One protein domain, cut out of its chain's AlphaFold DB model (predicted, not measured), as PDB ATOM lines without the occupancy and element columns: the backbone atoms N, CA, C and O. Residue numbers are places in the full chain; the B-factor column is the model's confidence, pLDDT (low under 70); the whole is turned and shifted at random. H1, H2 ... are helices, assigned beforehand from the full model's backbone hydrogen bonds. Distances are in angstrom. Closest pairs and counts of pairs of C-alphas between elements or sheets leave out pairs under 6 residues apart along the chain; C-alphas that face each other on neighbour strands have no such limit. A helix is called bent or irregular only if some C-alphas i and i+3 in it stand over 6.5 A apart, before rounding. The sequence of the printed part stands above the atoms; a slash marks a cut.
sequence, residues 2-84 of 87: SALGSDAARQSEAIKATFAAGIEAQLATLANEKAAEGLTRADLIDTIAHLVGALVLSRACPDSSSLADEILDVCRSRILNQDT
ATOM      1  N   SER A   2     -21.269   5.093  -1.157       60.59
ATOM      2  CA  SER A   2     -20.143   4.770  -0.256       60.59
ATOM      3  C   SER A   2     -20.088   5.604   1.046       60.59
ATOM      4  O   SER A   2     -20.195   5.039   2.128       60.59
ATOM      5  N   ALA A   3     -20.061   6.941   0.965       63.69
ATOM      6  CA  ALA A   3     -20.035   7.810   2.155       63.69
ATOM      7  C   ALA A   3     -21.379   7.904   2.915       63.69
ATOM      8  O   ALA A   3     -21.412   8.271   4.086       63.69
ATOM      9  N   LEU A   4     -22.495   7.585   2.252       70.44
ATOM     10  CA  LEU A   4     -23.845   7.713   2.815       70.44
ATOM     11  C   LEU A   4     -24.301   6.440   3.536       70.44
ATOM     12  O   LEU A   4     -25.083   6.530   4.475       70.44
ATOM     13  N   GLY A   5     -23.815   5.263   3.131       75.44
ATOM     14  CA  GLY A   5     -24.259   3.982   3.686       75.44
ATOM     15  C   GLY A   5     -23.964   3.847   5.181       75.44
ATOM     16  O   GLY A   5     -24.833   3.439   5.951       75.44
ATOM     17  N   SER A   6     -22.773   4.271   5.618       74.81
ATOM     18  CA  SER A   6     -22.406   4.259   7.039       74.81
ATOM     19  C   SER A   6     -23.235   5.225   7.882       74.81
ATOM     20  O   SER A   6     -23.422   4.984   9.072       74.81
ATOM     21  N   ASP A   7     -23.707   6.325   7.291       81.31
ATOM     22  CA  ASP A   7     -24.543   7.289   8.002       81.31
ATOM     23  C   ASP A   7     -26.004   6.847   8.054       81.31
ATOM     24  O   ASP A   7     -26.585   6.823   9.136       81.31
ATOM     25  N   ALA A   8     -26.554   6.367   6.934       81.94
ATOM     26  CA  ALA A   8     -27.922   5.859   6.834       81.94
ATOM     27  C   ALA A   8     -28.248   4.800   7.905       81.94
ATOM     28  O   ALA A   8     -29.351   4.789   8.452       81.94
ATOM     29  N   ALA A   9     -27.279   3.955   8.278       83.69
ATOM     30  CA  ALA A   9     -27.444   2.956   9.335       83.69
ATOM     31  C   ALA A   9     -27.792   3.554  10.717       83.69
ATOM     32  O   ALA A   9     -28.492   2.909  11.505       83.69
ATOM     33  N   ARG A  10     -27.346   4.786  11.000       89.88
ATOM     34  CA  ARG A  10     -27.604   5.521  12.251       89.88
ATOM     35  C   ARG A  10     -28.836   6.430  12.190       89.88
ATOM     36  O   ARG A  10     -29.197   7.014  13.206       89.88
ATOM     37  N   GLN A  11     -29.463   6.558  11.024       92.00
ATOM     38  CA  GLN A  11     -30.610   7.439  10.818       92.00
ATOM     39  C   GLN A  11     -31.938   6.779  11.227       92.00
ATOM     40  O   GLN A  11     -31.994   5.595  11.578       92.00
ATOM     41  N   SER A  12     -33.020   7.559  11.187       94.88
ATOM     42  CA  SER A  12     -34.381   7.088  11.462       94.88
ATOM     43  C   SER A  12     -34.865   6.051  10.440       94.88
ATOM     44  O   SER A  12     -34.357   5.970   9.319       94.88
ATOM     45  N   GLU A  13     -35.896   5.286  10.806       94.12
ATOM     46  CA  GLU A  13     -36.482   4.266   9.925       94.12
ATOM     47  C   GLU A  13     -36.982   4.857   8.600       94.12
ATOM     48  O   GLU A  13     -36.769   4.285   7.536       94.12
ATOM     49  N   ALA A  14     -37.560   6.061   8.644       94.38
ATOM     50  CA  ALA A  14     -37.999   6.770   7.446       94.38
ATOM     51  C   ALA A  14     -36.837   7.025   6.467       94.38
ATOM     52  O   ALA A  14     -36.983   6.809   5.265       94.38
ATOM     53  N   ILE A  15     -35.667   7.426   6.973       92.75
ATOM     54  CA  ILE A  15     -34.485   7.679   6.139       92.75
ATOM     55  C   ILE A  15     -33.920   6.367   5.582       92.75
ATOM     56  O   ILE A  15     -33.560   6.307   4.405       92.75
ATOM     57  N   LYS A  16     -33.885   5.297   6.387       92.12
ATOM     58  CA  LYS A  16     -33.474   3.959   5.926       92.12
ATOM     59  C   LYS A  16     -34.378   3.444   4.807       92.12
ATOM     60  O   LYS A  16     -33.870   2.936   3.810       92.12
ATOM     61  N   ALA A  17     -35.690   3.648   4.926       94.56
ATOM     62  CA  ALA A  17     -36.652   3.298   3.886       94.56
ATOM     63  C   ALA A  17     -36.413   4.091   2.589       94.56
ATOM     64  O   ALA A  17     -36.402   3.508   1.505       94.56
ATOM     65  N   THR A  18     -36.150   5.401   2.677       94.56
ATOM     66  CA  THR A  18     -35.782   6.210   1.500       94.56
ATOM     67  C   THR A  18     -34.475   5.734   0.862       94.56
ATOM     68  O   THR A  18     -34.381   5.656  -0.362       94.56
ATOM     69  N   PHE A  19     -33.472   5.375   1.667       92.38
ATOM     70  CA  PHE A  19     -32.210   4.831   1.166       92.38
ATOM     71  C   PHE A  19     -32.417   3.506   0.416       92.38
ATOM     72  O   PHE A  19     -31.913   3.352  -0.696       92.38
ATOM     73  N   ALA A  20     -33.209   2.587   0.979       94.38
ATOM     74  CA  ALA A  20     -33.563   1.326   0.329       94.38
ATOM     75  C   ALA A  20     -34.316   1.551  -0.992       94.38
ATOM     76  O   ALA A  20     -33.958   0.960  -2.008       94.38
ATOM     77  N   ALA A  21     -35.286   2.472  -1.020       95.62
ATOM     78  CA  ALA A  21     -35.985   2.845  -2.251       95.62
ATOM     79  C   ALA A  21     -35.027   3.402  -3.322       95.62
ATOM     80  O   ALA A  21     -35.182   3.117  -4.509       95.62
ATOM     81  N   GLY A  22     -33.999   4.150  -2.911       93.50
ATOM     82  CA  GLY A  22     -32.942   4.619  -3.807       93.50
ATOM     83  C   GLY A  22     -32.088   3.490  -4.397       93.50
ATOM     84  O   GLY A  22     -31.702   3.577  -5.562       93.50
ATOM     85  N   ILE A  23     -31.812   2.428  -3.628       93.94
ATOM     86  CA  ILE A  23     -31.141   1.218  -4.139       93.94
ATOM     87  C   ILE A  23     -32.031   0.512  -5.164       93.94
ATOM     88  O   ILE A  23     -31.557   0.177  -6.247       93.94
ATOM     89  N   GLU A  24     -33.319   0.333  -4.866       96.06
ATOM     90  CA  GLU A  24     -34.263  -0.302  -5.795       96.06
ATOM     91  C   GLU A  24     -34.366   0.453  -7.125       96.06
ATOM     92  O   GLU A  24     -34.338  -0.161  -8.190       96.06
ATOM     93  N   ALA A  25     -34.412   1.788  -7.085       94.94
ATOM     94  CA  ALA A  25     -34.433   2.610  -8.295       94.94
ATOM     95  C   ALA A  25     -33.159   2.445  -9.146       94.94
ATOM     96  O   ALA A  25     -33.228   2.419 -10.377       94.94
ATOM     97  N   GLN A  26     -31.994   2.293  -8.508       92.62
ATOM     98  CA  GLN A  26     -30.735   2.034  -9.214       92.62
ATOM     99  C   GLN A  26     -30.698   0.637  -9.824       92.62
ATOM    100  O   GLN A  26     -30.314   0.500 -10.982       92.62
ATOM    101  N   LEU A  27     -31.159  -0.381  -9.092       94.56
ATOM    102  CA  LEU A  27     -31.284  -1.738  -9.622       94.56
ATOM    103  C   LEU A  27     -32.226  -1.783 -10.827       94.56
ATOM    104  O   LEU A  27     -31.903  -2.424 -11.821       94.56
ATOM    105  N   ALA A  28     -33.354  -1.072 -10.773       93.81
ATOM    106  CA  ALA A  28     -34.281  -0.975 -11.898       93.81
ATOM    107  C   ALA A  28     -33.651  -0.278 -13.116       93.81
ATOM    108  O   ALA A  28     -33.854  -0.714 -14.247       93.81
ATOM    109  N   THR A  29     -32.862   0.776 -12.888       93.31
ATOM    110  CA  THR A  29     -32.139   1.480 -13.959       93.31
ATOM    111  C   THR A  29     -31.111   0.560 -14.615       93.31
ATOM    112  O   THR A  29     -31.126   0.398 -15.831       93.31
ATOM    113  N   LEU A  30     -30.285  -0.116 -13.813       90.38
ATOM    114  CA  LEU A  30     -29.253  -1.024 -14.311       90.38
ATOM    115  C   LEU A  30     -29.855  -2.244 -15.025       90.38
ATOM    116  O   LEU A  30     -29.352  -2.658 -16.064       90.38
ATOM    117  N   ALA A  31     -30.966  -2.785 -14.512       91.94
ATOM    118  CA  ALA A  31     -31.709  -3.859 -15.170       91.94
ATOM    119  C   ALA A  31     -32.201  -3.451 -16.565       91.94
ATOM    120  O   ALA A  31     -32.195  -4.268 -17.480       91.94
ATOM    121  N   ASN A  32     -32.627  -2.194 -16.730       90.94
ATOM    122  CA  ASN A  32     -33.071  -1.671 -18.017       90.94
ATOM    123  C   ASN A  32     -31.895  -1.474 -18.986       90.94
ATOM    124  O   ASN A  32     -31.988  -1.849 -20.151       90.94
ATOM    125  N   GLU A  33     -30.774  -0.933 -18.505       88.50
ATOM    126  CA  GLU A  33     -29.557  -0.746 -19.310       88.50
ATOM    127  C   GLU A  33     -28.964  -2.078 -19.785       88.50
ATOM    128  O   GLU A  33     -28.538  -2.192 -20.933       88.50
ATOM    129  N   LYS A  34     -28.997  -3.101 -18.926       84.69
ATOM    130  CA  LYS A  34     -28.457  -4.439 -19.196       84.69
ATOM    131  C   LYS A  34     -29.528  -5.464 -19.576       84.69
ATOM    132  O   LYS A  34     -29.290  -6.669 -19.510       84.69
ATOM    133  N   ALA A  35     -30.705  -5.015 -20.018       81.25
ATOM    134  CA  ALA A  35     -31.836  -5.899 -20.318       81.25
ATOM    135  C   ALA A  35     -31.499  -6.974 -21.373       81.25
ATOM    136  O   ALA A  35     -32.010  -8.091 -21.309       81.25
ATOM    137  N   ALA A  36     -30.620  -6.650 -22.326       78.69
ATOM    138  CA  ALA A  36     -30.184  -7.566 -23.381       78.69
ATOM    139  C   ALA A  36     -29.176  -8.634 -22.909       78.69
ATOM    140  O   ALA A  36     -28.958  -9.612 -23.619       78.69
ATOM    141  N   GLU A  37     -28.570  -8.460 -21.733       82.50
ATOM    142  CA  GLU A  37     -27.519  -9.339 -21.201       82.50
ATOM    143  C   GLU A  37     -28.090 -10.506 -20.374       82.50
ATOM    144  O   GLU A  37     -27.360 -11.417 -19.996       82.50
ATOM    145  N   GLY A  38     -29.404 -10.517 -20.106       83.69
ATOM    146  CA  GLY A  38     -30.063 -11.605 -19.376       83.69
ATOM    147  C   GLY A  38     -29.643 -11.729 -17.907       83.69
ATOM    148  O   GLY A  38     -29.843 -12.784 -17.308       83.69
ATOM    149  N   LEU A  39     -29.070 -10.668 -17.330       87.50
ATOM    150  CA  LEU A  39     -28.594 -10.663 -15.950       87.50
ATOM    151  C   LEU A  39     -29.735 -10.844 -14.949       87.50
ATOM    152  O   LEU A  39     -30.820 -10.264 -15.071       87.50
ATOM    153  N   THR A  40     -29.468 -11.625 -13.908       92.19
ATOM    154  CA  THR A  40     -30.400 -11.799 -12.800       92.19
ATOM    155  C   THR A  40     -30.319 -10.612 -11.845       92.19
ATOM    156  O   THR A  40     -29.331  -9.882 -11.777       92.19
ATOM    157  N   ARG A  41     -31.345 -10.442 -11.004       92.62
ATOM    158  CA  ARG A  41     -31.301  -9.448  -9.923       92.62
ATOM    159  C   ARG A  41     -30.104  -9.653  -8.984       92.62
ATOM    160  O   ARG A  41     -29.599  -8.671  -8.446       92.62
ATOM    161  N   ALA A  42     -29.664 -10.894  -8.780       93.31
ATOM    162  CA  ALA A  42     -28.494 -11.186  -7.958       93.31
ATOM    163  C   ALA A  42     -27.212 -10.616  -8.588       93.31
ATOM    164  O   ALA A  42     -26.436  -9.986  -7.876       93.31
ATOM    165  N   ASP A  43     -27.051 -10.734  -9.908       91.75
ATOM    166  CA  ASP A  43     -25.891 -10.202 -10.640       91.75
ATOM    167  C   ASP A  43     -25.842  -8.667 -10.595       91.75
ATOM    168  O   ASP A  43     -24.786  -8.061 -10.406       91.75
ATOM    169  N   LEU A  44     -27.006  -8.016 -10.692       92.62
ATOM    170  CA  LEU A  44     -27.114  -6.558 -10.567       92.62
ATOM    171  C   LEU A  44     -26.744  -6.078  -9.155       92.62
ATOM    172  O   LEU A  44     -26.055  -5.069  -8.999       92.62
ATOM    173  N   ILE A  45     -27.185  -6.801  -8.118       94.75
ATOM    174  CA  ILE A  45     -26.816  -6.510  -6.726       94.75
ATOM    175  C   ILE A  45     -25.314  -6.721  -6.518       94.75
ATOM    176  O   ILE A  45     -24.679  -5.861  -5.910       94.75
ATOM    177  N   ASP A  46     -24.749  -7.816  -7.036       93.38
ATOM    178  CA  ASP A  46     -23.311  -8.094  -6.957       93.38
ATOM    179  C   ASP A  46     -22.496  -6.976  -7.613       93.38
ATOM    180  O   ASP A  46     -21.579  -6.435  -6.997       93.38
ATOM    181  N   THR A  47     -22.911  -6.532  -8.802       92.62
ATOM    182  CA  THR A  47     -22.277  -5.421  -9.523       92.62
ATOM    183  C   THR A  47     -22.269  -4.139  -8.688       92.62
ATOM    184  O   THR A  47     -21.221  -3.514  -8.506       92.62
ATOM    185  N   ILE A  48     -23.421  -3.741  -8.132       92.81
ATOM    186  CA  ILE A  48     -23.513  -2.534  -7.295       92.81
ATOM    187  C   ILE A  48     -22.665  -2.686  -6.026       92.81
ATOM    188  O   ILE A  48     -21.947  -1.755  -5.656       92.81
ATOM    189  N   ALA A  49     -22.721  -3.839  -5.358       93.44
ATOM    190  CA  ALA A  49     -21.957  -4.097  -4.143       93.44
ATOM    191  C   ALA A  49     -20.443  -4.047  -4.402       93.44
ATOM    192  O   ALA A  49     -19.722  -3.386  -3.648       93.44
ATOM    193  N   HIS A  50     -19.972  -4.658  -5.494       93.44
ATOM    194  CA  HIS A  50     -18.577  -4.603  -5.924       93.44
ATOM    195  C   HIS A  50     -18.125  -3.165  -6.206       93.44
ATOM    196  O   HIS A  50     -17.094  -2.740  -5.683       93.44
ATOM    197  N   LEU A  51     -18.904  -2.386  -6.970       92.06
ATOM    198  CA  LEU A  51     -18.588  -0.984  -7.276       92.06
ATOM    199  C   LEU A  51     -18.519  -0.119  -6.014       92.06
ATOM    200  O   LEU A  51     -17.577   0.655  -5.826       92.06
ATOM    201  N   VAL A  52     -19.517  -0.240  -5.136       92.88
ATOM    202  CA  VAL A  52     -19.574   0.539  -3.895       92.88
ATOM    203  C   VAL A  52     -18.420   0.156  -2.973       92.88
ATOM    204  O   VAL A  52     -17.773   1.055  -2.439       92.88
ATOM    205  N   GLY A  53     -18.129  -1.138  -2.814       92.75
ATOM    206  CA  GLY A  53     -17.012  -1.627  -2.006       92.75
ATOM    207  C   GLY A  53     -15.659  -1.125  -2.513       92.75
ATOM    208  O   GLY A  53     -14.883  -0.580  -1.727       92.75
ATOM    209  N   ALA A  54     -15.417  -1.213  -3.824       94.69
ATOM    210  CA  ALA A  54     -14.203  -0.696  -4.453       94.69
ATOM    211  C   ALA A  54     -14.020   0.802  -4.177       94.69
ATOM    212  O   ALA A  54     -12.947   1.239  -3.762       94.69
ATOM    213  N   LEU A  55     -15.094   1.586  -4.320       92.75
ATOM    214  CA  LEU A  55     -15.064   3.022  -4.058       92.75
ATOM    215  C   LEU A  55     -14.818   3.343  -2.575       92.75
ATOM    216  O   LEU A  55     -14.052   4.256  -2.281       92.75
ATOM    217  N   VAL A  56     -15.451   2.615  -1.643       92.62
ATOM    218  CA  VAL A  56     -15.215   2.777  -0.193       92.62
ATOM    219  C   VAL A  56     -13.743   2.529   0.143       92.62
ATOM    220  O   VAL A  56     -13.130   3.359   0.811       92.62
ATOM    221  N   LEU A  57     -13.177   1.410  -0.316       93.31
ATOM    222  CA  LEU A  57     -11.809   1.008   0.021       93.31
ATOM    223  C   LEU A  57     -10.762   1.920  -0.632       93.31
ATOM    224  O   LEU A  57      -9.821   2.345   0.033       93.31
ATOM    225  N   SER A  58     -10.960   2.277  -1.903       93.81
ATOM    226  CA  SER A  58     -10.081   3.201  -2.626       93.81
ATOM    227  C   SER A  58     -10.028   4.574  -1.943       93.81
ATOM    228  O   SER A  58      -8.949   5.086  -1.665       93.81
ATOM    229  N   ARG A  59     -11.183   5.130  -1.541       90.94
ATOM    230  CA  ARG A  59     -11.268   6.430  -0.845       90.94
ATOM    231  C   ARG A  59     -10.744   6.427   0.590       90.94
ATOM    232  O   ARG A  59     -10.502   7.498   1.136       90.94
ATOM    233  N   ALA A  60     -10.631   5.259   1.218       91.25
ATOM    234  CA  ALA A  60     -10.017   5.136   2.536       91.25
ATOM    235  C   ALA A  60      -8.480   5.187   2.470       91.25
ATOM    236  O   ALA A  60      -7.830   5.382   3.498       91.25
ATOM    237  N   CYS A  61      -7.898   5.009   1.282       92.56
ATOM    238  CA  CYS A  61      -6.466   5.137   1.063       92.56
ATOM    239  C   CYS A  61      -6.071   6.616   0.863       92.56
ATOM    240  O   CYS A  61      -6.888   7.412   0.404       92.56
ATOM    241  N   PRO A  62      -4.819   7.003   1.167       91.44
ATOM    242  CA  PRO A  62      -4.304   8.324   0.809       91.44
ATOM    243  C   PRO A  62      -4.285   8.543  -0.709       91.44
ATOM    244  O   PRO A  62      -3.983   7.610  -1.450       91.44
ATOM    245  N   ASP A  63      -4.479   9.785  -1.160       79.94
ATOM    246  CA  ASP A  63      -4.519  10.139  -2.593       79.94
ATOM    247  C   ASP A  63      -3.220   9.812  -3.361       79.94
ATOM    248  O   ASP A  63      -3.230   9.705  -4.581       79.94
ATOM    249  N   SER A  64      -2.086   9.648  -2.671       83.94
ATOM    250  CA  SER A  64      -0.797   9.269  -3.271       83.94
ATOM    251  C   SER A  64      -0.538   7.755  -3.289       83.94
ATOM    252  O   SER A  64       0.579   7.329  -3.586       83.94
ATOM    253  N   SER A  65      -1.506   6.940  -2.868       89.88
ATOM    254  CA  SER A  65      -1.348   5.493  -2.721       89.88
ATOM    255  C   SER A  65      -1.659   4.758  -4.022       89.88
ATOM    256  O   SER A  65      -2.793   4.793  -4.491       89.88
ATOM    257  N   SER A  66      -0.704   3.981  -4.539       94.06
ATOM    258  CA  SER A  66      -0.932   3.096  -5.695       94.06
ATOM    259  C   SER A  66      -1.998   2.022  -5.436       94.06
ATOM    260  O   SER A  66      -2.616   1.526  -6.372       94.06
ATOM    261  N   LEU A  67      -2.242   1.677  -4.166       94.75
ATOM    262  CA  LEU A  67      -3.266   0.706  -3.772       94.75
ATOM    263  C   LEU A  67      -4.687   1.213  -4.068       94.75
ATOM    264  O   LEU A  67      -5.573   0.413  -4.357       94.75
ATOM    265  N   ALA A  68      -4.914   2.531  -3.991       94.19
ATOM    266  CA  ALA A  68      -6.228   3.116  -4.251       94.19
ATOM    267  C   ALA A  68      -6.667   2.872  -5.701       94.19
ATOM    268  O   ALA A  68      -7.826   2.520  -5.937       94.19
ATOM    269  N   ASP A  69      -5.727   3.021  -6.636       94.38
ATOM    270  CA  ASP A  69      -5.931   2.774  -8.062       94.38
ATOM    271  C   ASP A  69      -6.029   1.271  -8.349       94.38
ATOM    272  O   ASP A  69      -6.953   0.833  -9.033       94.38
ATOM    273  N   GLU A  70      -5.157   0.461  -7.740       96.19
ATOM    274  CA  GLU A  70      -5.167  -0.998  -7.905       96.19
ATOM    275  C   GLU A  70      -6.515  -1.624  -7.507       96.19
ATOM    276  O   GLU A  70      -7.046  -2.474  -8.226       96.19
ATOM    277  N   ILE A  71      -7.118  -1.176  -6.397       96.12
ATOM    278  CA  ILE A  71      -8.452  -1.625  -5.968       96.12
ATOM    279  C   ILE A  71      -9.497  -1.351  -7.056       96.12
ATOM    280  O   ILE A  71     -10.306  -2.229  -7.376       96.12
ATOM    281  N   LEU A  72      -9.493  -0.143  -7.626       94.94
ATOM    282  CA  LEU A  72     -10.452   0.238  -8.662       94.94
ATOM    283  C   LEU A  72     -10.233  -0.574  -9.939       94.94
ATOM    284  O   LEU A  72     -11.204  -1.081 -10.503       94.94
ATOM    285  N   ASP A  73      -8.982  -0.748 -10.358       95.25
ATOM    286  CA  ASP A  73      -8.630  -1.473 -11.577       95.25
ATOM    287  C   ASP A  73      -9.000  -2.956 -11.496       95.25
ATOM    288  O   ASP A  73      -9.611  -3.498 -12.426       95.25
ATOM    289  N   VAL A  74      -8.705  -3.614 -10.370       95.56
ATOM    290  CA  VAL A  74      -9.054  -5.025 -10.155       95.56
ATOM    291  C   VAL A  74     -10.569  -5.211 -10.139       95.56
ATOM    292  O   VAL A  74     -11.087  -6.083 -10.843       95.56
ATOM    293  N   CYS A  75     -11.296  -4.397  -9.369       95.50
ATOM    294  CA  CYS A  75     -12.750  -4.509  -9.273       95.50
ATOM    295  C   CYS A  75     -13.429  -4.211 -10.614       95.50
ATOM    296  O   CYS A  75     -14.282  -4.984 -11.049       95.50
ATOM    297  N   ARG A  76     -13.004  -3.153 -11.316       93.94
ATOM    298  CA  ARG A  76     -13.509  -2.812 -12.652       93.94
ATOM    299  C   ARG A  76     -13.291  -3.950 -13.641       93.94
ATOM    300  O   ARG A  76     -14.218  -4.318 -14.358       93.94
ATOM    301  N   SER A  77     -12.084  -4.512 -13.672       93.81
ATOM    302  CA  SER A  77     -11.746  -5.609 -14.581       93.81
ATOM    303  C   SER A  77     -12.617  -6.836 -14.325       93.81
ATOM    304  O   SER A  77     -13.055  -7.484 -15.268       93.81
ATOM    305  N   ARG A  78     -12.902  -7.162 -13.059       91.81
ATOM    306  CA  ARG A  78     -13.772  -8.298 -12.724       91.81
ATOM    307  C   ARG A  78     -15.215  -8.067 -13.150       91.81
ATOM    308  O   ARG A  78     -15.761  -8.954 -13.789       91.81
ATOM    309  N   ILE A  79     -15.774  -6.887 -12.886       89.81
ATOM    310  CA  ILE A  79     -17.146  -6.544 -13.291       89.81
ATOM    311  C   ILE A  79     -17.308  -6.671 -14.811       89.81
ATOM    312  O   ILE A  79     -18.196  -7.370 -15.281       89.81
ATOM    313  N   LEU A  80     -16.394  -6.079 -15.586       87.62
ATOM    314  CA  LEU A  80     -16.460  -6.133 -17.053       87.62
ATOM    315  C   LEU A  80     -16.270  -7.551 -17.615       87.62
ATOM    316  O   LEU A  80     -16.766  -7.858 -18.695       87.62
ATOM    317  N   ASN A  81     -15.554  -8.419 -16.899       83.19
ATOM    318  CA  ASN A  81     -15.370  -9.814 -17.297       83.19
ATOM    319  C   ASN A  81     -16.533 -10.722 -16.863       83.19
ATOM    320  O   ASN A  81     -16.699 -11.794 -17.441       83.19
ATOM    321  N   GLN A  82     -17.336 -10.322 -15.873       66.19
ATOM    322  CA  GLN A  82     -18.543 -11.048 -15.457       66.19
ATOM    323  C   GLN A  82     -19.704 -10.890 -16.452       66.19
ATOM    324  O   GLN A  82     -20.544 -11.779 -16.531       66.19
ATOM    325  N   ASP A  83     -19.684  -9.841 -17.283       57.47
ATOM    326  CA  ASP A  83     -20.618  -9.640 -18.404       57.47
ATOM    327  C   ASP A  83     -20.362 -10.603 -19.589       57.47
ATOM    328  O   ASP A  83     -21.098 -10.606 -20.576       57.47
ATOM    329  N   THR A  84     -19.315 -11.439 -19.527       49.94
ATOM    330  CA  THR A  84     -19.103 -12.512 -20.506       49.94
ATOM    331  C   THR A  84     -19.731 -13.795 -19.964       49.94
ATOM    332  O   THR A  84     -19.163 -14.390 -19.042       49.94
TER     333      THR A  84
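This is residues 2 to 84 of the 87 residues of the protein "Transcriptional regulator" of Klebsiella michiganensis (UniProt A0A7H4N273). Four helices lie in a flat, loosely built arrangement: H3 and H4 pack side by side as a long helical hairpin, and H2 meets the beginning of H3 near its own end, so that H2 and H3 make a V. The short H1 bridges the open side of this V, from the beginning of H2 to residues 52 to 56 of H3. The printed part has 83 residues, with four named helices in the order H1, H2, H3, H4 and no named strand; the class is all helix. The whole is loose, with a radius of gyration of the C-alphas of 14.8 A, and spans 38 by 37 by 15 A.

Find C-alpha 2 at (-20.143, 4.770, -0.256), where H1 begins; it takes in residues 2 to 8. H1 is neither bent nor irregular, but only just: C-alphas 3 and 6 are 6.5 A apart. Go on to C-alpha 13 at (-36.482, 4.266, 9.925), from which H2 runs over residues 13 to 33, 30.5 A from first to last C-alpha. H3 follows with residues 41 to 60, 28.7 A long. H4, residues 66 to 82, is 24.6 A long and ends at C-alpha 82, at (-18.543, -11.048, -15.457).

Look first at H3, the hub, which touches the three other helices. Its residues 52 to 56 alone touch H1, about perpendicular at 80 degrees, with the C-alphas of Ser 2 and Val 56 closest at 5.3 A. H1 and H2 form a helical hairpin but only just touch, with 3 pairs of C-alphas within 8 A. Their closest C-alphas, of Ala 8 and Lys 16, are 5.9 A apart, and they run opposite ways at a shallow tilt of 34 degrees, only just short of steep. H2 touches H3 with residues 27 to 31 alone, against residues 41 to 45 of H3; the closest C-alphas are those of Leu 27 and Leu 44, 6.4 A apart. These two helices run opposite ways at a steep tilt of 67 degrees. H3 and H4 form a helical hairpin at a shallow tilt of 9 degrees, their closest C-alphas, of Ser 58 and Ala 68, being 4.2 A apart. H4 is apart from H1 and H2. In H2 and H3 every O i to N i+4 pair is within hydrogen-bond range; in H4 12 of 13 are, and in H1 1 of 3, beside 1 of 4 O i to N i+3 pairs.

The C-alphas of Ser 12 and Thr 84, the two farthest apart, are 40.5 A from each other. Residues 10 to 15, of which 13 to 15 belong to H2, stand free. The printed part has no cut and no long link: H1 to H2 and H3 to H4 are tight, H2 to H3 is short. The mean pLDDT of the printed part is 88.9; look for values under 70 at residues 2 to 3 and 82 to 84.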